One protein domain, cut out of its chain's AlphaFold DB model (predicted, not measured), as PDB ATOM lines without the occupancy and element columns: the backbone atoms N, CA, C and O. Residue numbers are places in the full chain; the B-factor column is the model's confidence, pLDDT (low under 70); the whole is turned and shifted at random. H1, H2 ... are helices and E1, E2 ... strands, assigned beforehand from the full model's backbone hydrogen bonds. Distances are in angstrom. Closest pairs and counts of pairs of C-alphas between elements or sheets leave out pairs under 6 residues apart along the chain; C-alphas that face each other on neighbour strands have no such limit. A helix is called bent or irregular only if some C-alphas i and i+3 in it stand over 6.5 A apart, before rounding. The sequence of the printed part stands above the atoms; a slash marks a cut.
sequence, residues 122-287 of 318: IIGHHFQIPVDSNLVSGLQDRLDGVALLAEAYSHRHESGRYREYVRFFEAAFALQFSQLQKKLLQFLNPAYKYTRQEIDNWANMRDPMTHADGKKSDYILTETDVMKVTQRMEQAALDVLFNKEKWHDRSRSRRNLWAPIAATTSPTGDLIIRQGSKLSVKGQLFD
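AT A GLANCE: This is residues 122 to 287 of the 318 residues of an uncharacterized protein of Deltaproteobacteria bacterium (UniProt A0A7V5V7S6). A long kinked helix, H6, runs through the middle, with the helical hairpin of H2 and H3 packed along it to make a bundle of three helices side by side; H5 crosses H3 at a steep tilt, and H4 packs on H5. On the side of H6 away from H3 lie two small antiparallel ribbons of two strands, E1 with E4 and E2 with E3. The printed part has 166 residues, with six named helices and four named strands in the order E1, H1, H2, H3, H4, H5, H6, E2, E3, E4; its class is mostly helix. It is compact, with a radius of gyration of the C-alphas of 15.7 A and spans of 47 by 39 by 29 A.

HOW THE PARTS SIT: Start at E1, residues 122 to 126, and E4, residues 280 to 285: they are antiparallel at 157 degrees, and N 124 and O 282 are 2.7 A apart, within hydrogen-bond range. E2, residues 262 to 264, and E3, residues 271 to 273, form an antiparallel hairpin, with N 263 and O 272 at 2.9 A. Next look at H6, residues 223 to 243: its closest C-alpha pair with E1 is Gln 231 and Gly 124, 6.9 A. H3, residues 158 to 173, is the hub; it touches H6, C-alphas 159 and 223 being closest at 4.8 A, the same way at a shallow tilt of 33 degrees, only just short of steep. H2, residues 140 to 154, forms a hairpin with H3, opposite ways at 12 degrees, C-alphas 152 and 161 being closest at 4.5 A. H6 touches H2 with residues 237 to 241 alone, C-alphas 241 and 145 being closest at 6.6 A. H5, residues 196 to 210, touches H3 with residues 206 to 210 alone, at a steep tilt of 66 degrees; the closest C-alphas, 209 and 159, are 7.5 A apart. H4, residues 181 to 187, touches H5, C-alphas 181 and 199 being closest at 5.7 A. H1, residues 133 to 138, touches no helix; it is close to H6 but not clearly touching, C-alphas 138 and 242 being closest at 7.5 A. Every O i to N i+4 pair is within hydrogen-bond range in H1, H3 and H4, against 9 of 11 in H2, 8 of 11 in H5 and 13 of 17 in H6.

IN THESE COORDINATES: Find C-alpha 122 at (-33.035, 11.361, -71.608), where E1 begins. H6 starts at C-alpha 223, (-37.455, 21.391, -61.523), and runs 28.9 A, with a kink of 48 degrees near residue 230. H3 measures 22.6 A, H5 22.3 A, H2 21.0 A and E4 16.1 A. H2, H6 and, only just, H5 are irregular: C-alphas 141 and 144 are 8.7 A apart, 228 and 231 7.3 A, and 204 and 207 6.7 A. E4 ends at C-alpha 285, (-28.262, 15.628, -73.027).

THE WHOLE: The two C-alphas farthest apart, those of Lys 215 and Gly 276, are 51.5 A apart. The links H5 to H6, residues 211 to 222, and H6 to E2, residues 244 to 261, are long. The printed part has no cut, its mean pLDDT is 92.3, and no printed residue is under 70.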
ATOM      1  N   ILE A 122     -31.646  11.784 -71.553       84.88
ATOM      2  CA  ILE A 122     -33.035  11.361 -71.608       84.88
ATOM      3  C   ILE A 122     -33.399  11.309 -73.084       84.88
ATOM      4  O   ILE A 122     -33.239  12.300 -73.800       84.88
ATOM      5  N   ILE A 123     -33.887  10.162 -73.547       83.62
ATOM      6  CA  ILE A 123     -34.499  10.060 -74.872       83.62
ATOM      7  C   ILE A 123     -36.003  10.109 -74.710       83.62
ATOM      8  O   ILE A 123     -36.586   9.312 -73.976       83.62
ATOM      9  N   GLY A 124     -36.624  10.999 -75.464       80.62
ATOM     10  CA  GLY A 124     -38.052  11.086 -75.649       80.62
ATOM     11  C   GLY A 124     -38.480  10.975 -77.086       80.62
ATOM     12  O   GLY A 124     -37.706  11.002 -78.043       80.62
ATOM     13  N   HIS A 125     -39.780  10.821 -77.219       78.31
ATOM     14  CA  HIS A 125     -40.454  10.764 -78.491       78.31
ATOM     15  C   HIS A 125     -41.615  11.739 -78.451       78.31
ATOM     16  O   HIS A 125     -42.307  11.870 -77.445       78.31
ATOM     17  N   HIS A 126     -41.824  12.417 -79.567       83.44
ATOM     18  CA  HIS A 126     -43.006  13.223 -79.774       83.44
ATOM     19  C   HIS A 126     -43.767  12.672 -80.973       83.44
ATOM     20  O   HIS A 126     -43.213  12.498 -82.063       83.44
ATOM     21  N   PHE A 127     -45.046  12.397 -80.758       85.75
ATOM     22  CA  PHE A 127     -45.986  12.027 -81.800       85.75
ATOM     23  C   PHE A 127     -47.343  12.655 -81.502       85.75
ATOM     24  O   PHE A 127     -47.691  12.910 -80.351       85.75
ATOM     25  N   GLN A 128     -48.118  12.890 -82.556       89.00
ATOM     26  CA  GLN A 128     -49.503  13.317 -82.421       89.00
ATOM     27  C   GLN A 128     -50.397  12.086 -82.292       89.00
ATOM     28  O   GLN A 128     -50.257  11.124 -83.051       89.00
ATOM     29  N   ILE A 129     -51.321  12.120 -81.333       91.00
ATOM     30  CA  ILE A 129     -52.403  11.140 -81.248       91.00
ATOM     31  C   ILE A 129     -53.528  11.654 -82.156       91.00
ATOM     32  O   ILE A 129     -54.027  12.753 -81.907       91.00
ATOM     33  N   PRO A 130     -53.907  10.924 -83.220       89.12
ATOM     34  CA  PRO A 130     -54.975  11.371 -84.103       89.12
ATOM     35  C   PRO A 130     -56.295  11.431 -83.334       89.12
ATOM     36  O   PRO A 130     -56.606  10.532 -82.552       89.12
ATOM     37  N   VAL A 131     -57.077  12.486 -83.566       90.75
ATOM     38  CA  VAL A 131     -58.431  12.584 -83.016       90.75
ATOM     39  C   VAL A 131     -59.317  11.608 -83.783       90.75
ATOM     40  O   VAL A 131     -59.578  11.792 -84.969       90.75
ATOM     41  N   ASP A 132     -59.751  10.563 -83.093       93.94
ATOM     42  CA  ASP A 132     -60.575   9.481 -83.623       93.94
ATOM     43  C   ASP A 132     -61.838   9.330 -82.759       93.94
ATOM     44  O   ASP A 132     -61.787   9.490 -81.536       93.94
ATOM     45  N   SER A 133     -62.989   9.053 -83.376       95.25
ATOM     46  CA  SER A 133     -64.281   9.027 -82.675       95.25
ATOM     47  C   SER A 133     -64.370   7.920 -81.622       95.25
ATOM     48  O   SER A 133     -65.010   8.123 -80.586       95.25
ATOM     49  N   ASN A 134     -63.702   6.783 -81.835       95.50
ATOM     50  CA  ASN A 134     -63.621   5.702 -80.858       95.50
ATOM     51  C   ASN A 134     -62.724   6.103 -79.677       95.50
ATOM     52  O   ASN A 134     -63.101   5.884 -78.527       95.50
ATOM     53  N   LEU A 135     -61.594   6.775 -79.933       96.19
ATOM     54  CA  LEU A 135     -60.763   7.336 -78.859       96.19
ATOM     55  C   LEU A 135     -61.534   8.361 -78.022       96.19
ATOM     56  O   LEU A 135     -61.540   8.261 -76.799       96.19
ATOM     57  N   VAL A 136     -62.220   9.311 -78.663       96.56
ATOM     58  CA  VAL A 136     -63.001  10.347 -77.967       96.56
ATOM     59  C   VAL A 136     -64.114   9.719 -77.132       96.56
ATOM     60  O   VAL A 136     -64.239  10.031 -75.948       96.56
ATOM     61  N   SER A 137     -64.883   8.794 -77.712       96.75
ATOM     62  CA  SER A 137     -65.957   8.087 -77.000       96.75
ATOM     63  C   SER A 137     -65.411   7.292 -75.813       96.75
ATOM     64  O   SER A 137     -65.989   7.307 -74.730       96.75
ATOM     65  N   GLY A 138     -64.247   6.660 -75.980       95.94
ATOM     66  CA  GLY A 138     -63.576   5.913 -74.923       95.94
ATOM     67  C   GLY A 138     -63.095   6.768 -73.745       95.94
ATOM     68  O   GLY A 138     -62.839   6.208 -72.683       95.94
ATOM     69  N   LEU A 139     -62.967   8.090 -73.888       97.44
ATOM     70  CA  LEU A 139     -62.496   8.989 -72.823       97.44
ATOM     71  C   LEU A 139     -63.621   9.722 -72.072       97.44
ATOM     72  O   LEU A 139     -63.340  10.447 -71.117       97.44
ATOM     73  N   GLN A 140     -64.884   9.542 -72.467       97.12
ATOM     74  CA  GLN A 140     -66.019  10.265 -71.877       97.12
ATOM     75  C   GLN A 140     -66.230   9.972 -70.381       97.12
ATOM     76  O   GLN A 140     -66.757  10.815 -69.662       97.12
ATOM     77  N   ASP A 141     -65.790   8.809 -69.893       96.62
ATOM     78  CA  ASP A 141     -65.920   8.376 -68.494       96.62
ATOM     79  C   ASP A 141     -64.814   8.907 -67.559       96.62
ATOM     80  O   ASP A 141     -64.820   8.590 -66.372       96.62
ATOM     81  N   ARG A 142     -63.849   9.676 -68.083       97.75
ATOM     82  CA  ARG A 142     -62.621  10.095 -67.372       97.75
ATOM     83  C   ARG A 142     -62.142  11.495 -67.747       97.75
ATOM     84  O   ARG A 142     -60.947  11.749 -67.912       97.75
ATOM     85  N   LEU A 143     -63.087  12.409 -67.949       98.06
ATOM     86  CA  LEU A 143     -62.786  13.780 -68.370       98.06
ATOM     87  C   LEU A 143     -61.909  14.539 -67.362       98.06
ATOM     88  O   LEU A 143     -61.153  15.418 -67.758       98.06
ATOM     89  N   ASP A 144     -61.949  14.168 -66.083       97.25
ATOM     90  CA  ASP A 144     -61.017  14.630 -65.052       97.25
ATOM     91  C   ASP A 144     -59.567  14.207 -65.353       97.25
ATOM     92  O   ASP A 144     -58.658  15.031 -65.284       97.25
ATOM     93  N   GLY A 145     -59.345  12.959 -65.772       97.94
ATOM     94  CA  GLY A 145     -58.041  12.481 -66.239       97.94
ATOM     95  C   GLY A 145     -57.554  13.208 -67.490       97.94
ATOM     96  O   GLY A 145     -56.375  13.552 -67.583       97.94
ATOM     97  N   VAL A 146     -58.462  13.484 -68.432       98.19
ATOM     98  CA  VAL A 146     -58.162  14.297 -69.625       98.19
ATOM     99  C   VAL A 146     -57.759  15.716 -69.221       98.19
ATOM    100  O   VAL A 146     -56.749  16.218 -69.708       98.19
ATOM    101  N   ALA A 147     -58.502  16.343 -68.307       98.31
ATOM    102  CA  ALA A 147     -58.214  17.689 -67.823       98.31
ATOM    103  C   ALA A 147     -56.858  17.769 -67.103       98.31
ATOM    104  O   ALA A 147     -56.083  18.677 -67.381       98.31
ATOM    105  N   LEU A 148     -56.531  16.798 -66.243       98.31
ATOM    106  CA  LEU A 148     -55.242  16.751 -65.538       98.31
ATOM    107  C   LEU A 148     -54.059  16.570 -66.497       98.31
ATOM    108  O   LEU A 148     -53.022  17.203 -66.318       98.31
ATOM    109  N   LEU A 149     -54.202  15.747 -67.542       97.62
ATOM    110  CA  LEU A 149     -53.150  15.626 -68.556       97.62
ATOM    111  C   LEU A 149     -53.029  16.866 -69.441       97.62
ATOM    112  O   LEU A 149     -51.916  17.239 -69.804       97.62
ATOM    113  N   ALA A 150     -54.142  17.526 -69.759       97.62
ATOM    114  CA  ALA A 150     -54.108  18.806 -70.456       97.62
ATOM    115  C   ALA A 150     -53.412  19.888 -69.611       97.62
ATOM    116  O   ALA A 150     -52.601  20.640 -70.147       97.62
ATOM    117  N   GLU A 151     -53.654  19.921 -68.296       98.12
ATOM    118  CA  GLU A 151     -52.953  20.815 -67.366       98.12
ATOM    119  C   GLU A 151     -51.457  20.479 -67.289       98.12
ATOM    120  O   GLU A 151     -50.607  21.361 -67.382       98.12
ATOM    121  N   ALA A 152     -51.097  19.192 -67.249       97.31
ATOM    122  CA  ALA A 152     -49.698  18.781 -67.345       97.31
ATOM    123  C   ALA A 152     -49.022  19.298 -68.633       97.31
ATOM    124  O   ALA A 152     -47.830  19.580 -68.621       97.31
ATOM    125  N   TYR A 153     -49.755  19.455 -69.739       95.00
ATOM    126  CA  TYR A 153     -49.233  20.032 -70.984       95.00
ATOM    127  C   TYR A 153     -49.250  21.565 -71.035       95.00
ATOM    128  O   TYR A 153     -48.547  22.140 -71.867       95.00
ATOM    129  N   SER A 154     -50.001  22.240 -70.160       95.31
ATOM    130  CA  SER A 154     -50.004  23.707 -70.056       95.31
ATOM    131  C   SER A 154     -48.756  24.229 -69.324       95.31
ATOM    132  O   SER A 154     -48.311  25.360 -69.547       95.31
ATOM    133  N   HIS A 155     -48.157  23.395 -68.469       93.69
ATOM    134  CA  HIS A 155     -46.977  23.742 -67.691       93.69
ATOM    135  C   HIS A 155     -45.702  23.832 -68.541       93.69
ATOM    136  O   HIS A 155     -45.318  22.898 -69.241       93.69
ATOM    137  N   ARG A 156     -44.972  24.945 -68.386       87.06
ATOM    138  CA  ARG A 156     -43.626  25.134 -68.961       87.06
ATOM    139  C   ARG A 156     -42.508  24.476 -68.144       87.06
ATOM    140  O   ARG A 156     -41.438  24.250 -68.692       87.06
ATOM    141  N   HIS A 157     -42.748  24.219 -66.856       88.62
ATOM    142  CA  HIS A 157     -41.752  23.710 -65.910       88.62
ATOM    143  C   HIS A 157     -42.042  22.262 -65.523       88.62
ATOM    144  O   HIS A 157     -43.186  21.924 -65.201       88.62
ATOM    145  N   GLU A 158     -41.001  21.432 -65.456       91.50
ATOM    146  CA  GLU A 158     -41.132  20.002 -65.127       91.50
ATOM    147  C   GLU A 158     -41.710  19.753 -63.723       91.50
ATOM    148  O   GLU A 158     -42.403  18.762 -63.503       91.50
ATOM    149  N   SER A 159     -41.532  20.687 -62.784       92.94
ATOM    150  CA  SER A 159     -42.146  20.623 -61.450       92.94
ATOM    151  C   SER A 159     -43.679  20.671 -61.484       92.94
ATOM    152  O   SER A 159     -44.332  19.926 -60.752       92.94
ATOM    153  N   GLY A 160     -44.258  21.509 -62.350       94.00
ATOM    154  CA  GLY A 160     -45.705  21.574 -62.569       94.00
ATOM    155  C   GLY A 160     -46.216  20.297 -63.227       94.00
ATOM    156  O   GLY A 160     -47.127  19.655 -62.710       94.00
ATOM    157  N   ARG A 161     -45.541  19.855 -64.298       96.38
ATOM    158  CA  ARG A 161     -45.862  18.602 -65.003       96.38
ATOM    159  C   ARG A 161     -45.865  17.405 -64.053       96.38
ATOM    160  O   ARG A 161     -46.828  16.647 -64.014       96.38
ATOM    161  N   TYR A 162     -44.816  17.274 -63.241       97.25
ATOM    162  CA  TYR A 162     -44.684  16.232 -62.225       97.25
ATOM    163  C   TYR A 162     -45.884  16.204 -61.265       97.25
ATOM    164  O   TYR A 162     -46.476  15.145 -61.055       97.25
ATOM    165  N   ARG A 163     -46.274  17.362 -60.710       96.25
ATOM    166  CA  ARG A 163     -47.410  17.464 -59.778       96.25
ATOM    167  C   ARG A 163     -48.720  17.032 -60.431       96.25
ATOM    168  O   ARG A 163     -49.486  16.292 -59.815       96.25
ATOM    169  N   GLU A 164     -48.954  17.433 -61.674       97.81
ATOM    170  CA  GLU A 164     -50.162  17.036 -62.399       97.81
ATOM    171  C   GLU A 164     -50.163  15.547 -62.758       97.81
ATOM    172  O   GLU A 164     -51.199  14.898 -62.627       97.81
ATOM    173  N   TYR A 165     -49.011  14.945 -63.077       98.25
ATOM    174  CA  TYR A 165     -48.924  13.489 -63.231       98.25
ATOM    175  C   TYR A 165     -49.217  12.748 -61.920       98.25
ATOM    176  O   TYR A 165     -49.936  11.750 -61.930       98.25
ATOM    177  N   VAL A 166     -48.722  13.241 -60.780       97.62
ATOM    178  CA  VAL A 166     -49.062  12.686 -59.459       97.62
ATOM    179  C   VAL A 166     -50.577  12.721 -59.236       97.62
ATOM    180  O   VAL A 166     -51.173  11.674 -58.971       97.62
ATOM    181  N   ARG A 167     -51.212  13.888 -59.418       97.75
ATOM    182  CA  ARG A 167     -52.672  14.055 -59.285       97.75
ATOM    183  C   ARG A 167     -53.439  13.158 -60.251       97.75
ATOM    184  O   ARG A 167     -54.432  12.549 -59.862       97.75
ATOM    185  N   PHE A 168     -52.964  13.037 -61.488       98.62
ATOM    186  CA  PHE A 168     -53.537  12.166 -62.507       98.62
ATOM    187  C   PHE A 168     -53.553  10.701 -62.059       98.62
ATOM    188  O   PHE A 168     -54.585  10.036 -62.144       98.62
ATOM    189  N   PHE A 169     -52.433  10.187 -61.545       98.31
ATOM    190  CA  PHE A 169     -52.369   8.806 -61.076       98.31
ATOM    191  C   PHE A 169     -53.240   8.582 -59.830       98.31
ATOM    192  O   PHE A 169     -53.908   7.548 -59.735       98.31
ATOM    193  N   GLU A 170     -53.283   9.546 -58.905       97.75
ATOM    194  CA  GLU A 170     -54.174   9.502 -57.737       97.75
ATOM    195  C   GLU A 170     -55.654   9.456 -58.160       97.75
ATOM    196  O   GLU A 170     -56.410   8.605 -57.678       97.75
ATOM    197  N   ALA A 171     -56.045  10.298 -59.124       97.94
ATOM    198  CA  ALA A 171     -57.390  10.338 -59.691       97.94
ATOM    199  C   ALA A 171     -57.755   9.029 -60.401       97.94
ATOM    200  O   ALA A 171     -58.827   8.480 -60.149       97.94
ATOM    201  N   ALA A 172     -56.853   8.477 -61.217       98.25
ATOM    202  CA  ALA A 172     -57.098   7.257 -61.979       98.25
ATOM    203  C   ALA A 172     -57.365   6.036 -61.083       98.25
ATOM    204  O   ALA A 172     -58.224   5.210 -61.396       98.25
ATOM    205  N   PHE A 173     -56.626   5.895 -59.980       97.94
ATOM    206  CA  PHE A 173     -56.615   4.676 -59.161       97.94
ATOM    207  C   PHE A 173     -57.321   4.803 -57.802       97.94
ATOM    208  O   PHE A 173     -57.381   3.806 -57.074       97.94
ATOM    209  N   ALA A 174     -57.843   5.984 -57.452       96.88
ATOM    210  CA  ALA A 174     -58.498   6.266 -56.168       96.88
ATOM    211  C   ALA A 174     -57.638   5.859 -54.951       96.88
ATOM    212  O   ALA A 174     -58.088   5.194 -54.006       96.88
ATOM    213  N   LEU A 175     -56.353   6.211 -55.015       96.25
ATOM    214  CA  LEU A 175     -55.328   5.901 -54.020       96.25
ATOM    215  C   LEU A 175     -54.334   7.058 -53.940       96.25
ATOM    216  O   LEU A 175     -54.114   7.754 -54.923       96.25
ATOM    217  N   GLN A 176     -53.693   7.217 -52.784       93.75
ATOM    218  CA  GLN A 176     -52.583   8.159 -52.639       93.75
ATOM    219  C   GLN A 176     -51.388   7.696 -53.471       93.75
ATOM    220  O   GLN A 176     -51.141   6.493 -53.571       93.75
ATOM    221  N   PHE A 177     -50.600   8.631 -54.008       93.25
ATOM    222  CA  PHE A 177     -49.498   8.297 -54.912       93.25
ATOM    223  C   PHE A 177     -48.463   7.345 -54.289       93.25
ATOM    224  O   PHE A 177     -48.002   6.410 -54.942       93.25
ATOM    225  N   SER A 178     -48.194   7.484 -52.987       89.75
ATOM    226  CA  SER A 178     -47.327   6.581 -52.211       89.75
ATOM    227  C   SER A 178     -47.803   5.121 -52.186       89.75
ATOM    228  O   SER A 178     -47.021   4.210 -51.929       89.75
ATOM    229  N   GLN A 179     -49.081   4.868 -52.475       92.94
ATOM    230  CA  GLN A 179     -49.693   3.537 -52.510       92.94
ATOM    231  C   GLN A 179     -49.816   2.980 -53.937       92.94
ATOM    232  O   GLN A 179     -50.233   1.832 -54.126       92.94
ATOM    233  N   LEU A 180     -49.471   3.773 -54.958       93.19
ATOM    234  CA  LEU A 180     -49.695   3.418 -56.360       93.19
ATOM    235  C   LEU A 180     -48.617   2.544 -56.963       93.19
ATOM    236  O   LEU A 180     -48.891   1.887 -57.961       93.19
ATOM    237  N   GLN A 181     -47.437   2.472 -56.356       94.19
ATOM    238  CA  GLN A 181     -46.287   1.766 -56.912       94.19
ATOM    239  C   GLN A 181     -46.634   0.365 -57.447       94.19
ATOM    240  O   GLN A 181     -46.465   0.067 -58.631       94.19
ATOM    241  N   LYS A 182     -47.186  -0.493 -56.581       93.31
ATOM    242  CA  LYS A 182     -47.570  -1.862 -56.947       93.31
ATOM    243  C   LYS A 182     -48.673  -1.882 -58.009       93.31
ATOM    244  O   LYS A 182     -48.675  -2.761 -58.865       93.31
ATOM    245  N   LYS A 183     -49.615  -0.937 -57.953       94.62
ATOM    246  CA  LYS A 183     -50.753  -0.862 -58.878       94.62
ATOM    247  C   LYS A 183     -50.316  -0.431 -60.269       94.62
ATOM    248  O   LYS A 183     -50.699  -1.097 -61.222       94.62
ATOM    249  N   LEU A 184     -49.489   0.605 -60.365       96.19
ATOM    250  CA  LEU A 184     -48.908   1.081 -61.614       96.19
ATOM    251  C   LEU A 184     -48.059  -0.006 -62.259       96.19
ATOM    252  O   LEU A 184     -48.313  -0.345 -63.406       96.19
ATOM    253  N   LEU A 185     -47.143  -0.634 -61.518       95.62
ATOM    254  CA  LEU A 185     -46.279  -1.680 -62.073       95.62
ATOM    255  C   LEU A 185     -47.069  -2.874 -62.631       95.62
ATOM    256  O   LEU A 185     -46.724  -3.427 -63.666       95.62
ATOM    257  N   GLN A 186     -48.134  -3.278 -61.937       94.94
ATOM    258  CA  GLN A 186     -49.000  -4.380 -62.369       94.94
ATOM    259  C   GLN A 186     -49.967  -3.985 -63.483       94.94
ATOM    260  O   GLN A 186     -50.493  -4.858 -64.166       94.94
ATOM    261  N   PHE A 187     -50.272  -2.695 -63.589       97.50
ATOM    262  CA  PHE A 187     -51.106  -2.168 -64.643       97.50
ATOM    263  C   PHE A 187     -50.270  -2.039 -65.914       97.50
ATOM    264  O   PHE A 187     -50.582  -2.742 -66.866       97.50
ATOM    265  N   LEU A 188     -49.263  -1.158 -65.934       97.12
ATOM    266  CA  LEU A 188     -48.539  -0.664 -67.114       97.12
ATOM    267  C   LEU A 188     -48.084  -1.770 -68.074       97.12
ATOM    268  O   LEU A 188     -47.714  -2.865 -67.655       97.12
ATOM    269  N   ASN A 189     -48.090  -1.460 -69.375       95.50
ATOM    270  CA  ASN A 189     -47.708  -2.424 -70.406       95.50
ATOM    271  C   ASN A 189     -46.293  -3.001 -70.142       95.50
ATOM    272  O   ASN A 189     -45.325  -2.231 -70.110       95.50
ATOM    273  N   PRO A 190     -46.138  -4.337 -70.009       94.31
ATOM    274  CA  PRO A 190     -44.848  -4.971 -69.731       94.31
ATOM    275  C   PRO A 190     -43.752  -4.646 -70.753       94.31
ATOM    276  O   PRO A 190     -42.574  -4.613 -70.400       94.31
ATOM    277  N   ALA A 191     -44.123  -4.346 -72.004       93.69
ATOM    278  CA  ALA A 191     -43.177  -3.958 -73.048       93.69
ATOM    279  C   ALA A 191     -42.405  -2.666 -72.715       93.69
ATOM    280  O   ALA A 191     -41.306  -2.468 -73.224       93.69
ATOM    281  N   TYR A 192     -42.943  -1.806 -71.842       94.00
ATOM    282  CA  TYR A 192     -42.309  -0.545 -71.428       94.00
ATOM    283  C   TYR A 192     -41.314  -0.702 -70.274       94.00
ATOM    284  O   TYR A 192     -40.696   0.288 -69.873       94.00
ATOM    285  N   LYS A 193     -41.171  -1.928 -69.744       95.38
ATOM    286  CA  LYS A 193     -40.157  -2.345 -68.761       95.38
ATOM    287  C   LYS A 193     -40.003  -1.403 -67.555       95.38
ATOM    288  O   LYS A 193     -38.902  -1.228 -67.040       95.38
ATOM    289  N   TYR A 194     -41.100  -0.803 -67.086       96.06
ATOM    290  CA  TYR A 194     -41.086  -0.051 -65.830       96.06
ATOM    291  C   TYR A 194     -40.604  -0.945 -64.693       96.06
ATOM    292  O   TYR A 194     -40.995  -2.111 -64.599       96.06
ATOM    293  N   THR A 195     -39.769  -0.391 -63.819       95.50
ATOM    294  CA  THR A 195     -39.258  -1.128 -62.662       95.50
ATOM    295  C   THR A 195     -39.907  -0.656 -61.373       95.50
ATOM    296  O   THR A 195     -40.419   0.458 -61.257       95.50
ATOM    297  N   ARG A 196     -39.839  -1.521 -60.362       95.06
ATOM    298  CA  ARG A 196     -40.262  -1.198 -59.004       95.06
ATOM    299  C   ARG A 196     -39.526   0.041 -58.461       95.06
ATOM    300  O   ARG A 196     -40.171   0.932 -57.912       95.06
ATOM    301  N   GLN A 197     -38.209   0.079 -58.671       94.75
ATOM    302  CA  GLN A 197     -37.306   1.143 -58.229       94.75
ATOM    303  C   GLN A 197     -37.610   2.484 -58.902       94.75
ATOM    304  O   GLN A 197     -37.566   3.526 -58.258       94.75
ATOM    305  N   GLU A 198     -37.925   2.459 -60.196       94.81
ATOM    306  CA  GLU A 198     -38.269   3.660 -60.953       94.81
ATOM    307  C   GLU A 198     -39.521   4.338 -60.386       94.81
ATOM    308  O   GLU A 198     -39.494   5.528 -60.089       94.81
ATOM    309  N   ILE A 199     -40.594   3.575 -60.162       95.38
ATOM    310  CA  ILE A 199     -41.849   4.132 -59.641       95.38
ATOM    311  C   ILE A 199     -41.699   4.562 -58.170       95.38
ATOM    312  O   ILE A 199     -42.284   5.568 -57.772       95.38
ATOM    313  N   ASP A 200     -40.888   3.855 -57.371       93.94
ATOM    314  CA  ASP A 200     -40.533   4.300 -56.010       93.94
ATOM    315  C   ASP A 200     -39.819   5.646 -56.026       93.94
ATOM    316  O   ASP A 200     -40.147   6.527 -55.236       93.94
ATOM    317  N   ASN A 201     -38.873   5.830 -56.948       93.19
ATOM    318  CA  ASN A 201     -38.176   7.098 -57.094       93.19
ATOM    319  C   ASN A 201     -39.164   8.241 -57.374       93.19
ATOM    320  O   ASN A 201     -39.088   9.286 -56.734       93.19
ATOM    321  N   TRP A 202     -40.152   8.018 -58.249       95.12
ATOM    322  CA  TRP A 202     -41.197   9.013 -58.502       95.12
ATOM    323  C   TRP A 202     -41.995   9.323 -57.237       95.12
ATOM    324  O   TRP A 202     -42.249  10.490 -56.956       95.12
ATOM    325  N   ALA A 203     -42.399   8.301 -56.478       92.88
ATOM    326  CA  ALA A 203     -43.183   8.470 -55.256       92.88
ATOM    327  C   ALA A 203     -42.415   9.229 -54.168       92.88
ATOM    328  O   ALA A 203     -42.986  10.107 -53.520       92.88
ATOM    329  N   ASN A 204     -41.121   8.948 -54.016       91.69
ATOM    330  CA  ASN A 204     -40.258   9.585 -53.023       91.69
ATOM    331  C   ASN A 204     -40.021  11.075 -53.307       91.69
ATOM    332  O   ASN A 204     -39.814  11.846 -52.375       91.69
ATOM    333  N   MET A 205     -40.116  11.502 -54.569       92.69
ATOM    334  CA  MET A 205     -40.025  12.918 -54.941       92.69
ATOM    335  C   MET A 205     -41.268  13.727 -54.532       92.69
ATOM    336  O   MET A 205     -41.185  14.947 -54.431       92.69
ATOM    337  N   ARG A 206     -42.419  13.092 -54.258       91.19
ATOM    338  CA  ARG A 206     -43.709  13.792 -54.080       91.19
ATOM    339  C   ARG A 206     -43.682  14.775 -52.929       91.19
ATOM    340  O   ARG A 206     -44.077  15.932 -53.083       91.19
ATOM    341  N   ASP A 207     -43.291  14.275 -51.764       88.88
ATOM    342  CA  ASP A 207     -43.350  15.033 -50.528       88.88
ATOM    343  C   ASP A 207     -42.373  16.223 -50.557       88.88
ATOM    344  O   ASP A 207     -42.866  17.332 -50.376       88.88
ATOM    345  N   PRO A 208     -41.075  16.088 -50.896       90.06
ATOM    346  CA  PRO A 208     -40.184  17.250 -51.011       90.06
ATOM    347  C   PRO A 208     -40.489  18.185 -52.196       90.06
ATOM    348  O   PRO A 208     -40.050  19.333 -52.193       90.06
ATOM    349  N   MET A 209     -41.259  17.736 -53.197       89.62
ATOM    350  CA  MET A 209     -41.770  18.596 -54.279       89.62
ATOM    351  C   MET A 209     -43.024  19.388 -53.896       89.62
ATOM    352  O   MET A 209     -43.374  20.348 -54.588       89.62
ATOM    353  N   THR A 210     -43.750  18.974 -52.856       85.94
ATOM    354  CA  THR A 210     -45.065  19.539 -52.493       85.94
ATOM    355  C   THR A 210     -45.038  20.237 -51.138       85.94
ATOM    356  O   THR A 210     -45.674  21.274 -50.959       85.94
ATOM    357  N   HIS A 211     -44.305  19.675 -50.183       85.81
ATOM    358  CA  HIS A 211     -44.189  20.138 -48.811       85.81
ATOM    359  C   HIS A 211     -42.787  20.703 -48.579       85.81
ATOM    360  O   HIS A 211     -41.790  20.031 -48.815       85.81
ATOM    361  N   ALA A 212     -42.729  21.938 -48.082       83.81
ATOM    362  CA  ALA A 212     -41.486  22.644 -47.764       83.81
ATOM    363  C   ALA A 212     -41.300  22.849 -46.246       83.81
ATOM    364  O   ALA A 212     -40.513  23.691 -45.827       83.81
ATOM    365  N   ASP A 213     -42.055  22.123 -45.412       78.81
ATOM    366  CA  ASP A 213     -42.071  22.295 -43.951       78.81
ATOM    367  C   ASP A 213     -41.007  21.468 -43.210       78.81
ATOM    368  O   ASP A 213     -40.975  21.473 -41.980       78.81
ATOM    369  N   GLY A 214     -40.160  20.736 -43.938       77.62
ATOM    370  CA  GLY A 214     -39.067  19.946 -43.371       77.62
ATOM    371  C   GLY A 214     -39.502  18.678 -42.627       77.62
ATOM    372  O   GLY A 214     -38.661  17.913 -42.178       77.62
ATOM    373  N   LYS A 215     -40.808  18.406 -42.479       79.50
ATOM    374  CA  LYS A 215     -41.271  17.295 -41.623       79.50
ATOM    375  C   LYS A 215     -41.042  15.919 -42.226       79.50
ATOM    376  O   LYS A 215     -40.991  14.930 -41.500       79.50
ATOM    377  N   LYS A 216     -41.003  15.850 -43.555       77.38
ATOM    378  CA  LYS A 216     -40.882  14.598 -44.312       77.38
ATOM    379  C   LYS A 216     -39.594  14.487 -45.123       77.38
ATOM    380  O   LYS A 216     -39.260  13.394 -45.564       77.38
ATOM    381  N   SER A 217     -38.913  15.606 -45.347       78.75
ATOM    382  CA  SER A 217     -37.666  15.690 -46.096       78.75
ATOM    383  C   SER A 217     -36.889  16.906 -45.620       78.75
ATOM    384  O   SER A 217     -37.470  17.983 -45.505       78.75
ATOM    385  N   ASP A 218     -35.584  16.744 -45.415       78.38
ATOM    386  CA  ASP A 218     -34.674  17.831 -45.027       78.38
ATOM    387  C   ASP A 218     -34.281  18.731 -46.210       78.38
ATOM    388  O   ASP A 218     -33.553  19.709 -46.052       78.38
ATOM    389  N   TYR A 219     -34.747  18.399 -47.414       80.06
ATOM    390  CA  TYR A 219     -34.467  19.130 -48.643       80.06
ATOM    391  C   TYR A 219     -35.748  19.407 -49.431       80.06
ATOM    392  O   TYR A 219     -36.718  18.644 -49.383       80.06
ATOM    393  N   ILE A 220     -35.710  20.505 -50.184       85.88
ATOM    394  CA  ILE A 220     -36.736  20.908 -51.146       85.88
ATOM    395  C   ILE A 220     -36.235  20.507 -52.528       85.88
ATOM    396  O   ILE A 220     -35.093  20.814 -52.868       85.88
ATOM    397  N   LEU A 221     -37.082  19.839 -53.309       88.06
ATOM    398  CA  LEU A 221     -36.772  19.528 -54.701       88.06
ATOM    399  C   LEU A 221     -37.301  20.625 -55.632       88.06
ATOM    400  O   LEU A 221     -38.353  21.226 -55.387       88.06
ATOM    401  N   THR A 222     -36.568  20.877 -56.711       86.88
ATOM    402  CA  THR A 222     -36.920  21.836 -57.759       86.88
ATOM    403  C   THR A 222     -37.131  21.125 -59.098       86.88
ATOM    404  O   THR A 222     -37.200  19.901 -59.201       86.88
ATOM    405  N   GLU A 223     -37.295  21.906 -60.164       87.94
ATOM    406  CA  GLU A 223     -37.455  21.391 -61.523       87.94
ATOM    407  C   GLU A 223     -36.308  20.458 -61.951       87.94
ATOM    408  O   GLU A 223     -36.554  19.441 -62.606       87.94
ATOM    409  N   THR A 224     -35.074  20.777 -61.549       85.00
ATOM    410  CA  THR A 224     -33.866  20.025 -61.916       85.00
ATOM    411  C   THR A 224     -33.901  18.582 -61.420       85.00
ATOM    412  O   THR A 224     -33.387  17.676 -62.077       85.00
ATOM    413  N   ASP A 225     -34.576  18.339 -60.300       88.38
ATOM    414  CA  ASP A 225     -34.640  17.019 -59.681       88.38
ATOM    415  C   ASP A 225     -35.643  16.090 -60.371       88.38
ATOM    416  O   ASP A 225     -35.429  14.878 -60.456       88.38
ATOM    417  N   VAL A 226     -36.738  16.652 -60.893       91.31
ATOM    418  CA  VAL A 226     -37.836  15.870 -61.485       91.31
ATOM    419  C   VAL A 226     -37.763  15.755 -63.003       91.31
ATOM    420  O   VAL A 226     -38.388  14.853 -63.562       91.31
ATOM    421  N   MET A 227     -36.972  16.588 -63.690       89.44
ATOM    422  CA  MET A 227     -36.890  16.550 -65.159       89.44
ATOM    423  C   MET A 227     -36.500  15.172 -65.721       89.44
ATOM    424  O   MET A 227     -36.887  14.812 -66.828       89.44
ATOM    425  N   LYS A 228     -35.791  14.353 -64.931       88.44
ATOM    426  CA  LYS A 228     -35.371  12.996 -65.317       88.44
ATOM    427  C   LYS A 228     -36.489  11.957 -65.313       88.44
ATOM    428  O   LYS A 228     -36.298  10.869 -65.849       88.44
ATOM    429  N   VAL A 229     -37.635  12.253 -64.699       92.44
ATOM    430  CA  VAL A 229     -38.715  11.270 -64.514       92.44
ATOM    431  C   VAL A 229     -40.002  11.629 -65.245       92.44
ATOM    432  O   VAL A 229     -40.771  10.733 -65.596       92.44
ATOM    433  N   THR A 230     -40.243  12.910 -65.523       93.81
ATOM    434  CA  THR A 230     -41.527  13.396 -66.051       93.81
ATOM    435  C   THR A 230     -41.889  12.799 -67.400       93.81
ATOM    436  O   THR A 230     -43.040  12.438 -67.617       93.81
ATOM    437  N   GLN A 231     -40.919  12.601 -68.288       92.25
ATOM    438  CA  GLN A 231     -41.182  12.014 -69.599       92.25
ATOM    439  C   GLN A 231     -41.642  10.544 -69.512       92.25
ATOM    440  O   GLN A 231     -42.493  10.089 -70.280       92.25
ATOM    441  N   ARG A 232     -41.101   9.783 -68.553       94.44
ATOM    442  CA  ARG A 232     -41.531   8.404 -68.277       94.44
ATOM    443  C   ARG A 232     -42.897   8.384 -67.590       94.44
ATOM    444  O   ARG A 232     -43.730   7.538 -67.915       94.44
ATOM    445  N   MET A 233     -43.158   9.343 -66.701       96.81
ATOM    446  CA  MET A 233     -44.480   9.529 -66.097       96.81
ATOM    447  C   MET A 233     -45.540   9.873 -67.147       96.81
ATOM    448  O   MET A 233     -46.620   9.297 -67.109       96.81
ATOM    449  N   GLU A 234     -45.230  10.729 -68.121       96.31
ATOM    450  CA  GLU A 234     -46.121  11.058 -69.238       96.31
ATOM    451  C   GLU A 234     -46.507   9.809 -70.040       96.31
ATOM    452  O   GLU A 234     -47.692   9.540 -70.247       96.31
ATOM    453  N   GLN A 235     -45.520   8.997 -70.437       95.69
ATOM    454  CA  GLN A 235     -45.766   7.744 -71.153       95.69
ATOM    455  C   GLN A 235     -46.665   6.798 -70.340       95.69
ATOM    456  O   GLN A 235     -47.594   6.199 -70.886       95.69
ATOM    457  N   ALA A 236     -46.409   6.659 -69.037       97.44
ATOM    458  CA  ALA A 236     -47.248   5.868 -68.140       97.44
ATOM    459  C   ALA A 236     -48.666   6.448 -68.012       97.44
ATOM    460  O   ALA A 236     -49.639   5.695 -67.977       97.44
ATOM    461  N   ALA A 237     -48.799   7.772 -67.975       98.19
ATOM    462  CA  ALA A 237     -50.078   8.447 -67.845       98.19
ATOM    463  C   ALA A 237     -50.944   8.292 -69.100       98.19
ATOM    464  O   ALA A 237     -52.126   7.983 -68.978       98.19
ATOM    465  N   LEU A 238     -50.358   8.391 -70.298       97.56
ATOM    466  CA  LEU A 238     -51.058   8.092 -71.552       97.56
ATOM    467  C   LEU A 238     -51.540   6.636 -71.588       97.56
ATOM    468  O   LEU A 238     -52.692   6.369 -71.932       97.56
ATOM    469  N   ASP A 239     -50.694   5.692 -71.169       97.75
ATOM    470  CA  ASP A 239     -51.082   4.283 -71.089       97.75
ATOM    471  C   ASP A 239     -52.264   4.070 -70.119       97.75
ATOM    472  O   ASP A 239     -53.216   3.358 -70.433       97.75
ATOM    473  N   VAL A 240     -52.265   4.740 -68.963       98.31
ATOM    474  CA  VAL A 240     -53.387   4.720 -68.008       98.31
ATOM    475  C   VAL A 240     -54.645   5.373 -68.580       98.31
ATOM    476  O   VAL A 240     -55.715   4.764 -68.509       98.31
ATOM    477  N   LEU A 241     -54.532   6.567 -69.165       98.31
ATOM    478  CA  LEU A 241     -55.659   7.334 -69.695       98.31
ATOM    479  C   LEU A 241     -56.455   6.497 -70.694       98.31
ATOM    480  O   LEU A 241     -57.667   6.325 -70.547       98.31
ATOM    481  N   PHE A 242     -55.770   5.939 -71.691       98.00
ATOM    482  CA  PHE A 242     -56.444   5.210 -72.751       98.00
ATOM    483  C   PHE A 242     -56.834   3.793 -72.328       98.00
ATOM    484  O   PHE A 242     -57.941   3.352 -72.642       98.00
ATOM    485  N   ASN A 243     -55.981   3.086 -71.581       98.38
ATOM    486  CA  ASN A 243     -56.128   1.639 -71.411       98.38
ATOM    487  C   ASN A 243     -56.678   1.198 -70.057       98.38
ATOM    488  O   ASN A 243     -56.959   0.014 -69.892       98.38
ATOM    489  N   LYS A 244     -56.889   2.085 -69.079       98.00
ATOM    490  CA  LYS A 244     -57.555   1.677 -67.833       98.00
ATOM    491  C   LYS A 244     -59.034   1.414 -68.085       98.00
ATOM    492  O   LYS A 244     -59.704   2.237 -68.693       98.00
ATOM    493  N   GLU A 245     -59.557   0.274 -67.649       97.44
ATOM    494  CA  GLU A 245     -60.957  -0.068 -67.925       97.44
ATOM    495  C   GLU A 245     -61.918   0.738 -67.044       97.44
ATOM    496  O   GLU A 245     -62.825   1.377 -67.562       97.44
ATOM    497  N   LYS A 246     -61.673   0.768 -65.729       97.19
ATOM    498  CA  LYS A 246     -62.494   1.496 -64.750       97.19
ATOM    499  C   LYS A 246     -61.726   2.685 -64.198       97.19
ATOM    500  O   LYS A 246     -60.698   2.478 -63.545       97.19
ATOM    501  N   TRP A 247     -62.196   3.896 -64.481       97.75
ATOM    502  CA  TRP A 247     -61.628   5.124 -63.929       97.75
ATOM    503  C   TRP A 247     -61.987   5.305 -62.447       97.75
ATOM    504  O   TRP A 247     -62.966   4.729 -61.977       97.75
ATOM    505  N   HIS A 248     -61.172   6.067 -61.714       97.50
ATOM    506  CA  HIS A 248     -61.307   6.308 -60.273       97.50
ATOM    507  C   HIS A 248     -61.536   5.038 -59.439       97.50
ATOM    508  O   HIS A 248     -62.365   4.984 -58.532       97.50
ATOM    509  N   ASP A 249     -60.789   3.984 -59.763       97.00
ATOM    510  CA  ASP A 249     -60.967   2.676 -59.143       97.00
ATOM    511  C   ASP A 249     -59.637   1.940 -58.962       97.00
ATOM    512  O   ASP A 249     -58.722   2.011 -59.789       97.00
ATOM    513  N   ARG A 250     -59.557   1.140 -57.896       96.44
ATOM    514  CA  ARG A 250     -58.341   0.418 -57.491       96.44
ATOM    515  C   ARG A 250     -58.021  -0.786 -58.381       96.44
ATOM    516  O   ARG A 250     -57.006  -1.461 -58.140       96.44
ATOM    517  N   SER A 251     -58.882  -1.127 -59.343       95.44
ATOM    518  CA  SER A 251     -58.657  -2.232 -60.272       95.44
ATOM    519  C   SER A 251     -57.466  -1.987 -61.189       95.44
ATOM    520  O   SER A 251     -57.038  -0.865 -61.466       95.44
ATOM    521  N   ARG A 252     -56.934  -3.105 -61.674       93.25
ATOM    522  CA  ARG A 252     -55.850  -3.160 -62.656       93.25
ATOM    523  C   ARG A 252     -56.371  -3.546 -64.035       93.25
ATOM    524  O   ARG A 252     -55.574  -3.834 -64.917       93.25
ATOM    525  N   SER A 253     -57.692  -3.614 -64.190       95.50
ATOM    526  CA  SER A 253     -58.307  -4.092 -65.414       95.50
ATOM    527  C   SER A 253     -58.006  -3.133 -66.556       95.50
ATOM    528  O   SER A 253     -58.013  -1.905 -66.385       95.50
ATOM    529  N   ARG A 254     -57.677  -3.719 -67.704       96.56
ATOM    530  CA  ARG A 254     -57.229  -3.007 -68.891       96.56
ATOM    531  C   ARG A 254     -58.193  -3.252 -70.035       96.56
ATOM    532  O   ARG A 254     -58.654  -4.369 -70.233       96.56
ATOM    533  N   ARG A 255     -58.403  -2.209 -70.822       96.12
ATOM    534  CA  ARG A 255     -58.927  -2.271 -72.185       96.12
ATOM    535  C   ARG A 255     -57.790  -1.962 -73.157       96.12
ATOM    536  O   ARG A 255     -56.778  -1.395 -72.757       96.12
ATOM    537  N   ASN A 256     -57.964  -2.296 -74.429       95.25
ATOM    538  CA  ASN A 256     -56.973  -2.030 -75.475       95.25
ATOM    539  C   ASN A 256     -57.493  -0.940 -76.415       95.25
ATOM    540  O   ASN A 256     -57.805  -1.213 -77.571       95.25
ATOM    541  N   LEU A 257     -57.655   0.277 -75.893       96.50
ATOM    542  CA  LEU A 257     -58.199   1.388 -76.675       96.50
ATOM    543  C   LEU A 257     -57.129   2.013 -77.573       96.50
ATOM    544  O   LEU A 257     -57.412   2.389 -78.706       96.50
ATOM    545  N   TRP A 258     -55.897   2.125 -77.073       96.00
ATOM    546  CA  TRP A 258     -54.821   2.792 -77.792       96.00
ATOM    547  C   TRP A 258     -53.450   2.232 -77.422       96.00
ATOM    548  O   TRP A 258     -53.202   1.820 -76.291       96.00
ATOM    549  N   ALA A 259     -52.529   2.267 -78.382       93.62
ATOM    550  CA  ALA A 259     -51.123   1.985 -78.152       93.62
ATOM    551  C   ALA A 259     -50.266   2.995 -78.926       93.62
ATOM    552  O   ALA A 259     -50.562   3.257 -80.101       93.62
ATOM    553  N   PRO A 260     -49.185   3.510 -78.319       93.06
ATOM    554  CA  PRO A 260     -48.310   4.466 -78.964       93.06
ATOM    555  C   PRO A 260     -47.578   3.851 -80.159       93.06
ATOM    556  O   PRO A 260     -47.404   2.631 -80.270       93.06
ATOM    557  N   ILE A 261     -47.128   4.722 -81.062       93.00
ATOM    558  CA  ILE A 261     -46.251   4.340 -82.175       93.00
ATOM    559  C   ILE A 261     -44.791   4.193 -81.737       93.00
ATOM    560  O   ILE A 261     -44.023   3.528 -82.423       93.00
ATOM    561  N   ALA A 262     -44.411   4.797 -80.611       92.00
ATOM    562  CA  ALA A 262     -43.091   4.672 -80.012       92.00
ATOM    563  C   ALA A 262     -43.193   4.734 -78.486       92.00
ATOM    564  O   ALA A 262     -44.089   5.380 -77.956       92.00
ATOM    565  N   ALA A 263     -42.293   4.066 -77.780       92.81
ATOM    566  CA  ALA A 263     -42.213   4.127 -76.328       92.81
ATOM    567  C   ALA A 263     -40.766   3.938 -75.875       92.81
ATOM    568  O   ALA A 263     -39.982   3.269 -76.545       92.81
ATOM    569  N   THR A 264     -40.420   4.505 -74.725       92.56
ATOM    570  CA  THR A 264     -39.154   4.215 -74.049       92.56
ATOM    571  C   THR A 264     -39.290   2.965 -73.183       92.56
ATOM    572  O   THR A 264     -40.373   2.699 -72.644       92.56
ATOM    573  N   THR A 265     -38.204   2.211 -73.010       91.50
ATOM    574  CA  THR A 265     -38.158   1.042 -72.114       91.50
ATOM    575  C   THR A 265     -37.204   1.203 -70.936       91.50
ATOM    576  O   THR A 265     -37.111   0.312 -70.101       91.50
ATOM    577  N   SER A 266     -36.499   2.323 -70.844       88.06
ATOM    578  CA  SER A 266     -35.597   2.628 -69.735       88.06
ATOM    579  C   SER A 266     -35.542   4.140 -69.493       88.06
ATOM    580  O   SER A 266     -35.819   4.910 -70.417       88.06
ATOM    581  N   PRO A 267     -35.164   4.590 -68.280       81.50
ATOM    582  CA  PRO A 267     -34.915   6.008 -68.007       81.50
ATOM    583  C   PRO A 267     -33.802   6.608 -68.877       81.50
ATOM    584  O   PRO A 267     -33.785   7.811 -69.109       81.50
ATOM    585  N   THR A 268     -32.886   5.768 -69.366       77.00
ATOM    586  CA  THR A 268     -31.767   6.156 -70.232       77.00
ATOM    587  C   THR A 268     -32.130   6.172 -71.713       77.00
ATOM    588  O   THR A 268     -31.362   6.700 -72.501       77.00
ATOM    589  N   GLY A 269     -33.306   5.671 -72.111       72.06
ATOM    590  CA  GLY A 269     -33.859   5.994 -73.424       72.06
ATOM    591  C   GLY A 269     -33.799   4.922 -74.510       72.06
ATOM    592  O   GLY A 269     -33.824   5.267 -75.691       72.06
ATOM    593  N   ASP A 270     -33.799   3.639 -74.150       86.00
ATOM    594  CA  ASP A 270     -34.067   2.576 -75.128       86.00
ATOM    595  C   ASP A 270     -35.446   2.790 -75.765       86.00
ATOM    596  O   ASP A 270     -36.428   2.971 -75.039       86.00
ATOM    597  N   LEU A 271     -35.546   2.747 -77.097       88.50
ATOM    598  CA  LEU A 271     -36.791   2.992 -77.829       88.50
ATOM    599  C   LEU A 271     -37.336   1.721 -78.483       88.50
ATOM    600  O   LEU A 271     -36.629   1.010 -79.191       88.50
ATOM    601  N   ILE A 272     -38.638   1.496 -78.328       91.06
ATOM    602  CA  ILE A 272     -39.417   0.594 -79.181       91.06
ATOM    603  C   ILE A 272     -40.271   1.427 -80.130       91.06
ATOM    604  O   ILE A 272     -40.879   2.413 -79.716       91.06
ATOM    605  N   ILE A 273     -40.312   1.044 -81.406       90.69
ATOM    606  CA  ILE A 273     -41.004   1.789 -82.463       90.69
ATOM    607  C   ILE A 273     -41.835   0.812 -83.290       90.69
ATOM    608  O   ILE A 273     -41.357  -0.247 -83.697       90.69
ATOM    609  N   ARG A 274     -43.087   1.172 -83.567       90.56
ATOM    610  CA  ARG A 274     -43.953   0.428 -84.478       90.56
ATOM    611  C   ARG A 274     -43.429   0.586 -85.901       90.56
ATOM    612  O   ARG A 274     -43.339   1.703 -86.414       90.56
ATOM    613  N   GLN A 275     -43.143  -0.541 -86.541       90.69
ATOM    614  CA  GLN A 275     -42.659  -0.592 -87.916       90.69
ATOM    615  C   GLN A 275     -43.521   0.266 -88.858       90.69
ATOM    616  O   GLN A 275     -44.748   0.249 -88.780       90.69
ATOM    617  N   GLY A 276     -42.865   1.037 -89.731       88.44
ATOM    618  CA  GLY A 276     -43.523   1.914 -90.708       88.44
ATOM    619  C   GLY A 276     -44.025   3.256 -90.159       88.44
ATOM    620  O   GLY A 276     -44.569   4.050 -90.922       88.44
ATOM    621  N   SER A 277     -43.837   3.542 -88.866       87.75
ATOM    622  CA  SER A 277     -44.282   4.806 -88.264       87.75
ATOM    623  C   SER A 277     -43.266   5.932 -88.462       87.75
ATOM    624  O   SER A 277     -42.058   5.711 -88.404       87.75
ATOM    625  N   LYS A 278     -43.756   7.166 -88.637       84.06
ATOM    626  CA  LYS A 278     -42.929   8.380 -88.596       84.06
ATOM    627  C   LYS A 278     -42.891   8.919 -87.168       84.06
ATOM    628  O   LYS A 278     -43.936   9.123 -86.558       84.06
ATOM    629  N   LEU A 279     -41.689   9.151 -86.657       83.94
ATOM    630  CA  LEU A 279     -41.413   9.542 -85.277       83.94
ATOM    631  C   LEU A 279     -40.473  10.751 -85.272       83.94
ATOM    632  O   LEU A 279     -39.504  10.777 -86.028       83.94
ATOM    633  N   SER A 280     -40.725  11.708 -84.378       84.00
ATOM    634  CA  SER A 280     -39.723  12.691 -83.968       84.00
ATOM    635  C   SER A 280     -39.106  12.248 -82.643       84.00
ATOM    636  O   SER A 280     -39.801  12.155 -81.628       84.00
ATOM    637  N   VAL A 281     -37.807  11.948 -82.658       83.50
ATOM    638  CA  VAL A 281     -37.029  11.688 -81.443       83.50
ATOM    639  C   VAL A 281     -36.520  13.022 -80.917       83.50
ATOM    640  O   VAL A 281     -35.958  13.816 -81.671       83.50
ATOM    641  N   LYS A 282     -36.713  13.265 -79.623       83.00
ATOM    642  CA  LYS A 282     -36.118  14.397 -78.914       83.00
ATOM    643  C   LYS A 282     -35.209  13.836 -77.837       83.00
ATOM    644  O   LYS A 282     -35.629  12.973 -77.083       83.00
ATOM    645  N   GLY A 283     -33.971  14.303 -77.779       83.06
ATOM    646  CA  GLY A 283     -33.033  13.944 -76.722       83.06
ATOM    647  C   GLY A 283     -32.715  15.166 -75.878       83.06
ATOM    648  O   GLY A 283     -32.555  16.257 -76.422       83.06
ATOM    649  N   GLN A 284     -32.604  14.979 -74.568       87.88
ATOM    650  CA  GLN A 284     -31.991  15.951 -73.676       87.88
ATOM    651  C   GLN A 284     -30.692  15.353 -73.149       87.88
ATOM    652  O   GLN A 284     -30.699  14.359 -72.421       87.88
ATOM    653  N   LEU A 285     -29.578  15.948 -73.557       90.31
ATOM    654  CA  LEU A 285     -28.262  15.628 -73.027       90.31
ATOM    655  C   LEU A 285     -28.031  16.467 -71.774       90.31
ATOM    656  O   LEU A 285     -28.376  17.645 -71.767       90.31
ATOM    657  N   PHE A 286     -27.466  15.876 -70.730       91.62
ATOM    658  CA  PHE A 286     -27.044  16.611 -69.541       91.62
ATOM    659  C   PHE A 286     -25.554  16.922 -69.620       91.62
ATOM    660  O   PHE A 286     -24.830  16.348 -70.435       91.62
ATOM    661  N   ASP A 287     -25.093  17.832 -68.774       92.75
ATOM    662  CA  ASP A 287     -23.664  18.039 -68.577       92.75
ATOM    663  C   ASP A 287     -22.942  16.778 -68.079       92.75
ATOM    664  O   ASP A 287     -23.533  15.741 -67.756       92.75
TER     665      ASP A 287